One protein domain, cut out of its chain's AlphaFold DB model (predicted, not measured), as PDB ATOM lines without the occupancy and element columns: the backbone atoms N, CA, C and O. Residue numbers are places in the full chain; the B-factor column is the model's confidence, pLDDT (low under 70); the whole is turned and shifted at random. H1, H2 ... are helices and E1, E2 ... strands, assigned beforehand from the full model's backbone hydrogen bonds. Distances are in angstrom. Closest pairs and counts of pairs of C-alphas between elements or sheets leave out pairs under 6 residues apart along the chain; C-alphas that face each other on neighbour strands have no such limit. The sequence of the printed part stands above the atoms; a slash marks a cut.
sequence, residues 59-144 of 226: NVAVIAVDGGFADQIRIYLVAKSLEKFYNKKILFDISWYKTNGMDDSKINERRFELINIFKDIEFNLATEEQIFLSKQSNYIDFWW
ATOM      1  N   ASN A  59      11.502 -13.919  13.796       67.75
ATOM      2  CA  ASN A  59      10.753 -13.883  15.051       67.75
ATOM      3  C   ASN A  59      11.068 -15.066  15.976       67.75
ATOM      4  O   ASN A  59      10.471 -15.161  17.044       67.75
ATOM      5  N   VAL A  60      11.987 -15.954  15.587       74.94
ATOM      6  CA  VAL A  60      12.413 -17.101  16.391       74.94
ATOM      7  C   VAL A  60      13.912 -16.996  16.658       74.94
ATOM      8  O   VAL A  60      14.707 -16.825  15.735       74.94
ATOM      9  N   ALA A  61      14.311 -17.095  17.920       77.88
ATOM     10  CA  ALA A  61      15.709 -17.243  18.305       77.88
ATOM     11  C   ALA A  61      15.928 -18.608  18.959       77.88
ATOM     12  O   ALA A  61      15.024 -19.156  19.590       77.88
ATOM     13  N   VAL A  62      17.127 -19.155  18.798       81.50
ATOM     14  CA  VAL A  62      17.537 -20.392  19.466       81.50
ATOM     15  C   VAL A  62      18.616 -20.047  20.480       81.50
ATOM     16  O   VAL A  62      19.578 -19.362  20.142       81.50
ATOM     17  N   ILE A  63      18.451 -20.503  21.717       84.12
ATOM     18  CA  ILE A  63      19.403 -20.282  22.804       84.12
ATOM     19  C   ILE A  63      20.019 -21.614  23.222       84.12
ATOM     20  O   ILE A  63      19.304 -22.581  23.495       84.12
ATOM     21  N   ALA A  64      21.346 -21.673  23.242       88.00
ATOM     22  CA  ALA A  64      22.083 -22.817  23.744       88.00
ATOM     23  C   ALA A  64      21.897 -22.921  25.258       88.00
ATOM     24  O   ALA A  64      21.977 -21.922  25.979       88.00
ATOM     25  N   VAL A  65      21.640 -24.138  25.729       87.69
ATOM     26  CA  VAL A  65      21.575 -24.466  27.149       87.69
ATOM     27  C   VAL A  65      22.664 -25.466  27.464       87.69
ATOM     28  O   VAL A  65      22.704 -26.578  26.932       87.69
ATOM     29  N   ASP A  66      23.529 -25.059  28.373       83.56
ATOM     30  CA  ASP A  66      24.723 -25.773  28.769       83.56
ATOM     31  C   ASP A  66      25.025 -25.484  30.247       83.56
ATOM     32  O   ASP A  66      24.415 -24.624  30.884       83.56
ATOM     33  N   GLY A  67      25.933 -26.266  30.829       78.81
ATOM     34  CA  GLY A  67      26.288 -26.130  32.241       78.81
ATOM     35  C   GLY A  67      25.340 -26.858  33.198       78.81
ATOM     36  O   GLY A  67      24.646 -27.812  32.830       78.81
ATOM     37  N   GLY A  68      25.386 -26.471  34.473       78.75
ATOM     38  CA  GLY A  68      24.679 -27.154  35.557       78.75
ATOM     39  C   GLY A  68      23.212 -26.745  35.690       78.75
ATOM     40  O   GLY A  68      22.697 -25.916  34.947       78.75
ATOM     41  N   PHE A  69      22.521 -27.290  36.690       76.19
ATOM     42  CA  PHE A  69      21.109 -26.974  36.938       76.19
ATOM     43  C   PHE A  69      20.852 -25.474  37.189       76.19
ATOM     44  O   PHE A  69      19.863 -24.918  36.715       76.19
ATOM     45  N   ALA A  70      21.771 -24.791  37.878       70.44
ATOM     46  CA  ALA A  70      21.692 -23.343  38.077       70.44
ATOM     47  C   ALA A  70      21.795 -22.568  36.750       70.44
ATOM     48  O   ALA A  70      21.072 -21.590  36.552       70.44
ATOM     49  N   ASP A  71      22.638 -23.032  35.823       71.69
ATOM     50  CA  ASP A  71      22.741 -22.453  34.483       71.69
ATOM     51  C   ASP A  71      21.453 -22.664  33.690       71.69
ATOM     52  O   ASP A  71      20.962 -21.716  33.087       71.69
ATOM     53  N   GLN A  72      20.839 -23.849  33.776       80.88
ATOM     54  CA  GLN A  72      19.548 -24.127  33.137       80.88
ATOM     55  C   GLN A  72      18.458 -23.148  33.600       80.88
ATOM     56  O   GLN A  72      17.748 -22.588  32.764       80.88
ATOM     57  N   ILE A  73      18.343 -22.897  34.912       72.94
ATOM     58  CA  ILE A  73      17.378 -21.925  35.464       72.94
ATOM     59  C   ILE A  73      17.695 -20.515  34.964       72.94
ATOM     60  O   ILE A  73      16.807 -19.801  34.498       72.94
ATOM     61  N   ARG A  74      18.965 -20.107  35.045       69.19
ATOM     62  CA  ARG A  74      19.404 -18.779  34.612       69.19
ATOM     63  C   ARG A  74      19.090 -18.545  33.136       69.19
ATOM     64  O   ARG A  74      18.497 -17.524  32.800       69.19
ATOM     65  N   ILE A  75      19.458 -19.485  32.270       75.62
ATOM     66  CA  ILE A  75      19.242 -19.394  30.823       75.62
ATOM     67  C   ILE A  75      17.744 -19.358  30.509       75.62
ATOM     68  O   ILE A  75      17.323 -18.576  29.659       75.62
ATOM     69  N   TYR A  76      16.923 -20.118  31.235       77.31
ATOM     70  CA  TYR A  76      15.469 -20.063  31.097       77.31
ATOM     71  C   TYR A  76      14.888 -18.683  31.435       77.31
ATOM     72  O   TYR A  76      14.117 -18.125  30.653       77.31
ATOM     73  N   LEU A  77      15.280 -18.105  32.574       67.19
ATOM     74  CA  LEU A  77      14.825 -16.774  32.991       67.19
ATOM     75  C   LEU A  77      15.253 -15.689  32.003       67.19
ATOM     76  O   LEU A  77      14.470 -14.793  31.678       67.19
ATOM     77  N   VAL A  78      16.490 -15.788  31.511       65.75
ATOM     78  CA  VAL A  78      16.993 -14.923  30.445       65.75
ATOM     79  C   VAL A  78      16.085 -15.069  29.234       65.75
ATOM     80  O   VAL A  78      15.467 -14.080  28.855       65.75
ATOM     81  N   ALA A  79      15.906 -16.283  28.703       72.38
ATOM     82  CA  ALA A  79      15.085 -16.550  27.526       72.38
ATOM     83  C   ALA A  79      13.672 -15.956  27.628       72.38
ATOM     84  O   ALA A  79      13.258 -15.234  26.727       72.38
ATOM     85  N   LYS A  80      12.965 -16.167  28.746       71.56
ATOM     86  CA  LYS A  80      11.620 -15.598  28.962       71.56
ATOM     87  C   LYS A  80      11.599 -14.076  28.989       71.56
ATOM     88  O   LYS A  80      10.656 -13.460  28.494       71.56
ATOM     89  N   SER A  81      12.655 -13.463  29.509       61.03
ATOM     90  CA  SER A  81      12.811 -12.012  29.436       61.03
ATOM     91  C   SER A  81      12.975 -11.568  27.980       61.03
ATOM     92  O   SER A  81      12.273 -10.663  27.534       61.03
ATOM     93  N   LEU A  82      13.832 -12.241  27.205       61.94
ATOM     94  CA  LEU A  82      14.056 -11.914  25.791       61.94
ATOM     95  C   LEU A  82      12.768 -12.046  24.962       61.94
ATOM     96  O   LEU A  82      12.500 -11.193  24.115       61.94
ATOM     97  N   GLU A  83      11.959 -13.078  25.232       69.56
ATOM     98  CA  GLU A  83      10.657 -13.261  24.580       69.56
ATOM     99  C   GLU A  83       9.746 -12.045  24.805       69.56
ATOM    100  O   GLU A  83       9.175 -11.510  23.853       69.56
ATOM    101  N   LYS A  84       9.674 -11.558  26.051       62.94
ATOM    102  CA  LYS A  84       8.856 -10.401  26.440       62.94
ATOM    103  C   LYS A  84       9.359  -9.090  25.832       62.94
ATOM    104  O   LYS A  84       8.552  -8.305  25.345       62.94
ATOM    105  N   PHE A  85      10.669  -8.842  25.864       53.78
ATOM    106  CA  PHE A  85      11.246  -7.567  25.417       53.78
ATOM    107  C   PHE A  85      11.266  -7.412  23.899       53.78
ATOM    108  O   PHE A  85      11.018  -6.318  23.397       53.78
ATOM    109  N   TYR A  86      11.546  -8.491  23.168       58.12
ATOM    110  CA  TYR A  86      11.706  -8.431  21.713       58.12
ATOM    111  C   TYR A  86      10.554  -9.023  20.922       58.12
ATOM    112  O   TYR A  86      10.615  -9.035  19.693       58.12
ATOM    113  N   ASN A  87       9.510  -9.499  21.604       67.00
ATOM    114  CA  ASN A  87       8.363 -10.149  20.979       67.00
ATOM    115  C   ASN A  87       8.800 -11.262  20.004       67.00
ATOM    116  O   ASN A  87       8.278 -11.403  18.896       67.00
ATOM    117  N   LYS A  88       9.822 -12.021  20.412       70.12
ATOM    118  CA  LYS A  88      10.338 -13.183  19.686       70.12
ATOM    119  C   LYS A  88       9.994 -14.441  20.456       70.12
ATOM    120  O   LYS A  88       9.969 -14.431  21.677       70.12
ATOM    121  N   LYS A  89       9.791 -15.544  19.748       82.81
ATOM    122  CA  LYS A  89       9.735 -16.871  20.355       82.81
ATOM    123  C   LYS A  89      11.157 -17.383  20.567       82.81
ATOM    124  O   LYS A  89      11.970 -17.301  19.646       82.81
ATOM    125  N   ILE A  90      11.454 -17.941  21.737       81.69
ATOM    126  CA  ILE A  90      12.738 -18.592  21.998       81.69
ATOM    127  C   ILE A  90      12.570 -20.104  22.073       81.69
ATOM    128  O   ILE A  90      11.690 -20.638  22.749       81.69
ATOM    129  N   LEU A  91      13.443 -20.793  21.344       89.56
ATOM    130  CA  LEU A  91      13.612 -22.236  21.395       89.56
ATOM    131  C   LEU A  91      14.943 -22.568  22.071       89.56
ATOM    132  O   LEU A  91      15.913 -21.821  21.957       89.56
ATOM    133  N   PHE A  92      14.999 -23.704  22.748       91.56
ATOM    134  CA  PHE A  92      16.162 -24.121  23.522       91.56
ATOM    135  C   PHE A  92      16.914 -25.248  22.812       91.56
ATOM    136  O   PHE A  92      16.335 -26.289  22.490       91.56
ATOM    137  N   ASP A  93      18.212 -25.051  22.599       92.38
ATOM    138  CA  ASP A  93      19.136 -26.081  22.137       92.38
ATOM    139  C   ASP A  93      19.810 -26.745  23.345       92.38
ATOM    140  O   ASP A  93      20.656 -26.152  24.007       92.38
ATOM    141  N   ILE A  94      19.429 -27.994  23.627       92.25
ATOM    142  CA  ILE A  94      20.005 -28.816  24.706       92.25
ATOM    143  C   ILE A  94      21.024 -29.844  24.188       92.25
ATOM    144  O   ILE A  94      21.369 -30.792  24.898       92.25
ATOM    145  N   SER A  95      21.476 -29.720  22.934       90.75
ATOM    146  CA  SER A  95      22.384 -30.686  22.299       90.75
ATOM    147  C   SER A  95      23.698 -30.854  23.065       90.75
ATOM    148  O   SER A  95      24.240 -31.960  23.089       90.75
ATOM    149  N   TRP A  96      24.142 -29.818  23.786       88.81
ATOM    150  CA  TRP A  96      25.324 -29.863  24.645       88.81
ATOM    151  C   TRP A  96      25.274 -31.006  25.666       88.81
ATOM    152  O   TRP A  96      26.270 -31.697  25.848       88.81
ATOM    153  N   TYR A  97      24.115 -31.285  26.271       87.94
ATOM    154  CA  TYR A  97      23.982 -32.380  27.240       87.94
ATOM    155  C   TYR A  97      24.142 -33.766  26.604       87.94
ATOM    156  O   TYR A  97      24.558 -34.700  27.279       87.94
ATOM    157  N   LYS A  98      23.859 -33.904  25.302       84.00
ATOM    158  CA  LYS A  98      24.044 -35.168  24.572       84.00
ATOM    159  C   LYS A  98      25.507 -35.415  24.207       84.00
ATOM    160  O   LYS A  98      25.924 -36.564  24.137       84.00
ATOM    161  N   THR A  99      26.267 -34.355  23.928       80.75
ATOM    162  CA  THR A  99      27.632 -34.469  23.385       80.75
ATOM    163  C   THR A  99      28.727 -34.173  24.406       80.75
ATOM    164  O   THR A  99      29.818 -34.721  24.298       80.75
ATOM    165  N   ASN A 100      28.448 -33.309  25.383       76.81
ATOM    166  CA  ASN A 100      29.414 -32.720  26.315       76.81
ATOM    167  C   ASN A 100      28.894 -32.663  27.763       76.81
ATOM    168  O   ASN A 100      29.485 -31.967  28.586       76.81
ATOM    169  N   GLY A 101      27.802 -33.368  28.080       71.88
ATOM    170  CA  GLY A 101      27.134 -33.364  29.382       71.88
ATOM    171  C   GLY A 101      27.927 -34.046  30.496       71.88
ATOM    172  O   GLY A 101      27.381 -34.869  31.212       71.88
ATOM    173  N   MET A 102      29.210 -33.740  30.665       77.00
ATOM    174  CA  MET A 102      29.997 -34.148  31.825       77.00
ATOM    175  C   MET A 102      30.507 -32.924  32.580       77.00
ATOM    176  O   MET A 102      30.611 -31.823  32.034       77.00
ATOM    177  N   ASP A 103      30.796 -33.112  33.861       69.25
ATOM    178  CA  ASP A 103      31.542 -32.136  34.635       69.25
ATOM    179  C   ASP A 103      33.009 -32.050  34.200       69.25
ATOM    180  O   ASP A 103      33.519 -32.867  33.434       69.25
ATOM    181  N   ASP A 104      33.689 -31.005  34.662       69.81
ATOM    182  CA  ASP A 104      35.050 -30.674  34.232       69.81
ATOM    183  C   ASP A 104      36.053 -31.789  34.598       69.81
ATOM    184  O   ASP A 104      37.086 -31.946  33.947       69.81
ATOM    185  N   SER A 105      35.728 -32.598  35.614       76.00
ATOM    186  CA  SER A 105      36.482 -33.786  36.024       76.00
ATOM    187  C   SER A 105      36.123 -35.049  35.229       76.00
ATOM    188  O   SER A 105      36.819 -36.055  35.365       76.00
ATOM    189  N   LYS A 106      35.093 -35.002  34.372       76.69
ATOM    190  CA  LYS A 106      34.552 -36.130  33.595       76.69
ATOM    191  C   LYS A 106      34.032 -37.284  34.457       76.69
ATOM    192  O   LYS A 106      34.014 -38.429  34.008       76.69
ATOM    193  N   ILE A 107      33.649 -36.995  35.698       77.25
ATOM    194  CA  ILE A 107      33.181 -37.989  36.667       77.25
ATOM    195  C   ILE A 107      31.656 -38.026  36.687       77.25
ATOM    196  O   ILE A 107      31.069 -39.106  36.696       77.25
ATOM    197  N   ASN A 108      31.012 -36.859  36.697       75.81
ATOM    198  CA  ASN A 108      29.565 -36.760  36.821       75.81
ATOM    199  C   ASN A 108      28.941 -36.306  35.507       75.81
ATOM    200  O   ASN A 108      29.329 -35.289  34.932       75.81
ATOM    201  N   GLU A 109      27.926 -37.040  35.063       81.06
ATOM    202  CA  GLU A 109      27.100 -36.633  33.934       81.06
ATOM    203  C   GLU A 109      26.197 -35.464  34.357       81.06
ATOM    204  O   GLU A 109      25.415 -35.559  35.305       81.06
ATOM    205  N   ARG A 110      26.297 -34.346  33.644       81.50
ATOM    206  CA  ARG A 110      25.348 -33.241  33.705       81.50
ATOM    207  C   ARG A 110      24.207 -33.567  32.755       81.50
ATOM    208  O   ARG A 110      24.422 -33.746  31.558       81.50
ATOM    209  N   ARG A 111      22.990 -33.608  33.284       84.81
ATOM    210  CA  ARG A 111      21.774 -33.835  32.502       84.81
ATOM    211  C   ARG A 111      20.948 -32.561  32.445       84.81
ATOM    212  O   ARG A 111      21.019 -31.714  33.335       84.81
ATOM    213  N   PHE A 112      20.143 -32.439  31.398       87.69
ATOM    214  CA  PHE A 112      19.083 -31.446  31.377       87.69
ATOM    215  C   PHE A 112      17.944 -31.915  32.293       87.69
ATOM    216  O   PHE A 112      17.367 -32.980  32.074       87.69
ATOM    217  N   GLU A 113      17.641 -31.143  33.334       85.94
ATOM    218  CA  GLU A 113      16.735 -31.550  34.419       85.94
ATOM    219  C   GLU A 113      15.604 -30.547  34.665       85.94
ATOM    220  O   GLU A 113      14.641 -30.865  35.363       85.94
ATOM    221  N   LEU A 114      15.679 -29.357  34.060       81.69
ATOM    222  CA  LEU A 114      14.754 -28.254  34.314       81.69
ATOM    223  C   LEU A 114      13.278 -28.654  34.164       81.69
ATOM    224  O   LEU A 114      12.499 -28.450  35.090       81.69
ATOM    225  N   ILE A 115      12.904 -29.298  33.056       84.50
ATOM    226  CA  ILE A 115      11.513 -29.723  32.797       84.50
ATOM    227  C   ILE A 115      11.065 -30.919  33.652       84.50
ATOM    228  O   ILE A 115       9.870 -31.163  33.807       84.50
ATOM    229  N   ASN A 116      12.014 -31.680  34.209       80.38
ATOM    230  CA  ASN A 116      11.695 -32.802  35.093       80.38
ATOM    231  C   ASN A 116      11.258 -32.296  36.473       80.38
ATOM    232  O   ASN A 116      10.405 -32.913  37.115       80.38
ATOM    233  N   ILE A 117      11.845 -31.178  36.913       77.81
ATOM    234  CA  ILE A 117      11.580 -30.539  38.207       77.81
ATOM    235  C   ILE A 117      10.413 -29.553  38.092       77.81
ATOM    236  O   ILE A 117       9.490 -29.583  38.905       77.81
ATOM    237  N   PHE A 118      10.420 -28.719  37.055       77.00
ATOM    238  CA  PHE A 118       9.398 -27.715  36.793       77.00
ATOM    239  C   PHE A 118       8.486 -28.216  35.659       77.00
ATOM    240  O   PHE A 118       8.789 -28.056  34.484       77.00
ATOM    241  N   LYS A 119       7.377 -28.886  35.993       75.56
ATOM    242  CA  LYS A 119       6.516 -29.542  34.979       75.56
ATOM    243  C   LYS A 119       5.561 -28.604  34.242       75.56
ATOM    244  O   LYS A 119       4.988 -28.973  33.225       75.56
ATOM    245  N   ASP A 120       5.355 -27.420  34.787       77.75
ATOM    246  CA  ASP A 120       4.417 -26.391  34.340       77.75
ATOM    247  C   ASP A 120       5.121 -25.207  33.662       77.75
ATOM    248  O   ASP A 120       4.464 -24.231  33.309       77.75
ATOM    249  N   ILE A 121       6.440 -25.290  33.441       79.50
ATOM    250  CA  ILE A 121       7.145 -24.317  32.605       79.50
ATOM    251  C   ILE A 121       7.047 -24.702  31.130       79.50
ATOM    252  O   ILE A 121       7.238 -25.856  30.745       79.50
ATOM    253  N   GLU A 122       6.800 -23.714  30.274       82.62
ATOM    254  CA  GLU A 122       6.878 -23.910  28.829       82.62
ATOM    255  C   GLU A 122       8.342 -23.832  28.384       82.62
ATOM    256  O   GLU A 122       8.959 -22.761  28.435       82.62
ATOM    257  N   PHE A 123       8.885 -24.969  27.950       85.31
ATOM    258  CA  PHE A 123      10.262 -25.116  27.484       85.31
ATOM    259  C   PHE A 123      10.276 -25.744  26.085       85.31
ATOM    260  O   PHE A 123      10.240 -26.964  25.922       85.31
ATOM    261  N   ASN A 124      10.288 -24.898  25.057       89.44
ATOM    262  CA  ASN A 124      10.193 -25.336  23.668       89.44
ATOM    263  C   ASN A 124      11.568 -25.743  23.129       89.44
ATOM    264  O   ASN A 124      12.431 -24.893  22.929       89.44
ATOM    265  N   LEU A 125      11.775 -27.032  22.869       91.62
ATOM    266  CA  LEU A 125      13.026 -27.520  22.287       91.62
ATOM    267  C   LEU A 125      13.135 -27.155  20.806       91.62
ATOM    268  O   LEU A 125      12.169 -27.284  20.053       91.62
ATOM    269  N   ALA A 126      14.329 -26.738  20.393       89.88
ATOM    270  CA  ALA A 126      14.652 -26.554  18.987       89.88
ATOM    271  C   ALA A 126      14.896 -27.913  18.309       89.88
ATOM    272  O   ALA A 126      15.554 -28.794  18.870       89.88
ATOM    273  N   THR A 127      14.390 -28.085  17.088       88.69
ATOM    274  CA  THR A 127      14.764 -29.215  16.228       88.69
ATOM    275  C   THR A 127      16.176 -29.027  15.673       88.69
ATOM    276  O   THR A 127      16.695 -27.912  15.622       88.69
ATOM    277  N   GLU A 128      16.802 -30.106  15.197       86.00
ATOM    278  CA  GLU A 128      18.131 -30.037  14.566       86.00
ATOM    279  C   GLU A 128      18.163 -29.066  13.377       86.00
ATOM    280  O   GLU A 128      19.114 -28.303  13.221       86.00
ATOM    281  N   GLU A 129      17.088 -29.030  12.586       82.06
ATOM    282  CA  GLU A 129      16.926 -28.084  11.481       82.06
ATOM    283  C   GLU A 129      16.857 -26.631  11.982       82.06
ATOM    284  O   GLU A 129      17.564 -25.765  11.470       82.06
ATOM    285  N   GLN A 130      16.072 -26.354  13.029       81.44
ATOM    286  CA  GLN A 130      15.972 -25.015  13.622       81.44
ATOM    287  C   GLN A 130      17.305 -24.553  14.223       81.44
ATOM    288  O   GLN A 130      17.683 -23.388  14.073       81.44
ATOM    289  N   ILE A 131      18.050 -25.458  14.860       84.88
ATOM    290  CA  ILE A 131      19.404 -25.192  15.363       84.88
ATOM    291  C   ILE A 131      20.338 -24.857  14.196       84.88
ATOM    292  O   ILE A 131      21.033 -23.843  14.223       84.88
ATOM    293  N   PHE A 132      20.344 -25.677  13.145       81.06
ATOM    294  CA  PHE A 132      21.197 -25.464  11.979       81.06
ATOM    295  C   PHE A 132      20.933 -24.109  11.305       81.06
ATOM    296  O   PHE A 132      21.870 -23.363  11.020       81.06
ATOM    297  N   LEU A 133      19.662 -23.767  11.101       72.94
ATOM    298  CA  LEU A 133      19.251 -22.518  10.461       72.94
ATOM    299  C   LEU A 133      19.543 -21.291  11.334       72.94
ATOM    300  O   LEU A 133      20.051 -20.279  10.845       72.94
ATOM    301  N   SER A 134      19.247 -21.372  12.633       71.75
ATOM    302  CA  SER A 134      19.459 -20.257  13.563       71.75
ATOM    303  C   SER A 134      20.935 -19.902  13.719       71.75
ATOM    304  O   SER A 134      21.238 -18.721  13.871       71.75
ATOM    305  N   LYS A 135      21.863 -20.864  13.597       74.88
ATOM    306  CA  LYS A 135      23.320 -20.615  13.659       74.88
ATOM    307  C   LYS A 135      23.824 -19.573  12.661       74.88
ATOM    308  O   LYS A 135      24.883 -18.997  12.878       74.88
ATOM    309  N   GLN A 136      23.069 -19.308  11.598       65.25
ATOM    310  CA  GLN A 136      23.405 -18.303  10.588       65.25
ATOM    311  C   GLN A 136      22.869 -16.898  10.907       65.25
ATOM    312  O   GLN A 136      23.202 -15.954  10.196       65.25
ATOM    313  N   SER A 137      21.991 -16.736  11.906       61.94
ATOM    314  CA  SER A 137      21.261 -15.471  12.103       61.94
ATOM    315  C   SER A 137      20.848 -15.153  13.543       61.94
ATOM    316  O   SER A 137      21.080 -14.038  13.995       61.94
ATOM    317  N   ASN A 138      20.233 -16.095  14.262       68.56
ATOM    318  CA  ASN A 138      19.547 -15.864  15.542       68.56
ATOM    319  C   ASN A 138      19.862 -16.960  16.581       68.56
ATOM    320  O   ASN A 138      18.981 -17.372  17.341       68.56
ATOM    321  N   TYR A 139      21.096 -17.469  16.590       72.88
ATOM    322  CA  TYR A 139      21.573 -18.440  17.578       72.88
ATOM    323  C   TYR A 139      22.397 -17.747  18.659       72.88
ATOM    324  O   TYR A 139      23.343 -17.018  18.358       72.88
ATOM    325  N   ILE A 140      22.038 -17.991  19.914       73.81
ATOM    326  CA  ILE A 140      22.670 -17.409  21.092       73.81
ATOM    327  C   ILE A 140      23.390 -18.536  21.825       73.81
ATOM    328  O   ILE A 140      22.750 -19.396  22.421       73.81
ATOM    329  N   ASP A 141      24.717 -18.530  21.775       73.50
ATOM    330  CA  ASP A 141      25.572 -19.454  22.523       73.50
ATOM    331  C   ASP A 141      26.219 -18.690  23.672       73.50
ATOM    332  O   ASP A 141      26.847 -17.660  23.434       73.50
ATOM    333  N   PHE A 142      26.082 -19.146  24.914       63.16
ATOM    334  CA  PHE A 142      26.742 -18.458  26.018       63.16
ATOM    335  C   PHE A 142      28.183 -18.924  26.227       63.16
ATOM    336  O   PHE A 142      28.955 -18.149  26.771       63.16
ATOM    337  N   TRP A 143      28.617 -20.100  25.766       56.03
ATOM    338  CA  TRP A 143      29.976 -20.597  26.032       56.03
ATOM    339  C   TRP A 143      31.067 -19.889  25.236       56.03
ATOM    340  O   TRP A 143      32.103 -19.519  25.789       56.03
ATOM    341  N   TRP A 144      30.856 -19.702  23.934       41.78
ATOM    342  CA  TRP A 144      31.917 -19.244  23.026       41.78
ATOM    343  C   TRP A 144      32.161 -17.733  23.041       41.78
ATOM    344  O   TRP A 144      33.222 -17.268  22.622       41.78
TER     345      TRP A 144
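This is residues 59 to 144 of the 226 residues of a protein of Brachyspira pilosicoli B2904 (UniProt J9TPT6). Two short parallel strands, E1 and E2, lie side by side between two helices, the long H1 on one side of the pair and the short H4 on the other. Small helix H2 follows just beyond the end of E2, and from it a long loop, residues 101 to 113, runs out to one end of the longest axis and returns to tiny H3, near the start of H1. The printed part has 86 residues with four named helices and two named strands, in the order E1, H1, E2, H2, H3, H4; the sheet's order is E1, E2, and the class is mixed, helices and strands. The whole is compact, with a radius of gyration of the C-alphas of 12.9 A, and spans 40 by 29 by 20 A.

Start at E1, residues 60 to 64, and set it beside E2, residues 89 to 93: they are parallel neighbours at 29 degrees, with N 61 and O 89 at 2.9 A and N 93 and O 63 at 2.8 A, within hydrogen-bond range. H1, residues 69 to 86, joins them in a strand-helix-strand unit, two parallel neighbour strands with a helix between, and its crossover is right-handed. The closest C-alphas of H1 and E2 are those of Glu 83 and Lys 89, 5.6 A apart. Go on to H2, residues 95 to 100, which touches no helix. H3, residues 114 to 117, only just touches H1, with 3 pairs of C-alphas within 8 A; H1 meets it with residues 69 to 73 alone, and the closest C-alphas are those of Gln 72 and Leu 114, 6.4 A apart. Last comes H4, residues 128 to 134, apart from H1 and from H2; its closest C-alpha pair with E1 is Val 62 and Ser 134, at 6.2 A. Residues 139 to 140 pair, parallel, with residues 62 to 63 of E1. Every O i to N i+4 pair is within hydrogen-bond range in H1, H2 and H4; H3 is too short for such a pair.

Find C-alpha 60 at (12.413, -17.101, 16.391), where E1 begins; it runs 13.4 A. H1 starts at C-alpha 69, (21.109, -26.974, 36.938), and covers 25.8 A. E2 takes 13.3 A, H2 8.3 A and H3 5.5 A. H4 runs 9.9 A, ending at C-alpha 134, (19.459, -20.257, 13.563).

The two C-alphas farthest apart are those of Asn 87 and Ile 107, at 40.5 A. The printed part has no cut, and the link from H2 to H3, 13 residues, is long. The mean pLDDT of the printed part is 76.8; look for values under 70 at, among others, residues 81 to 87 and 142 to 144.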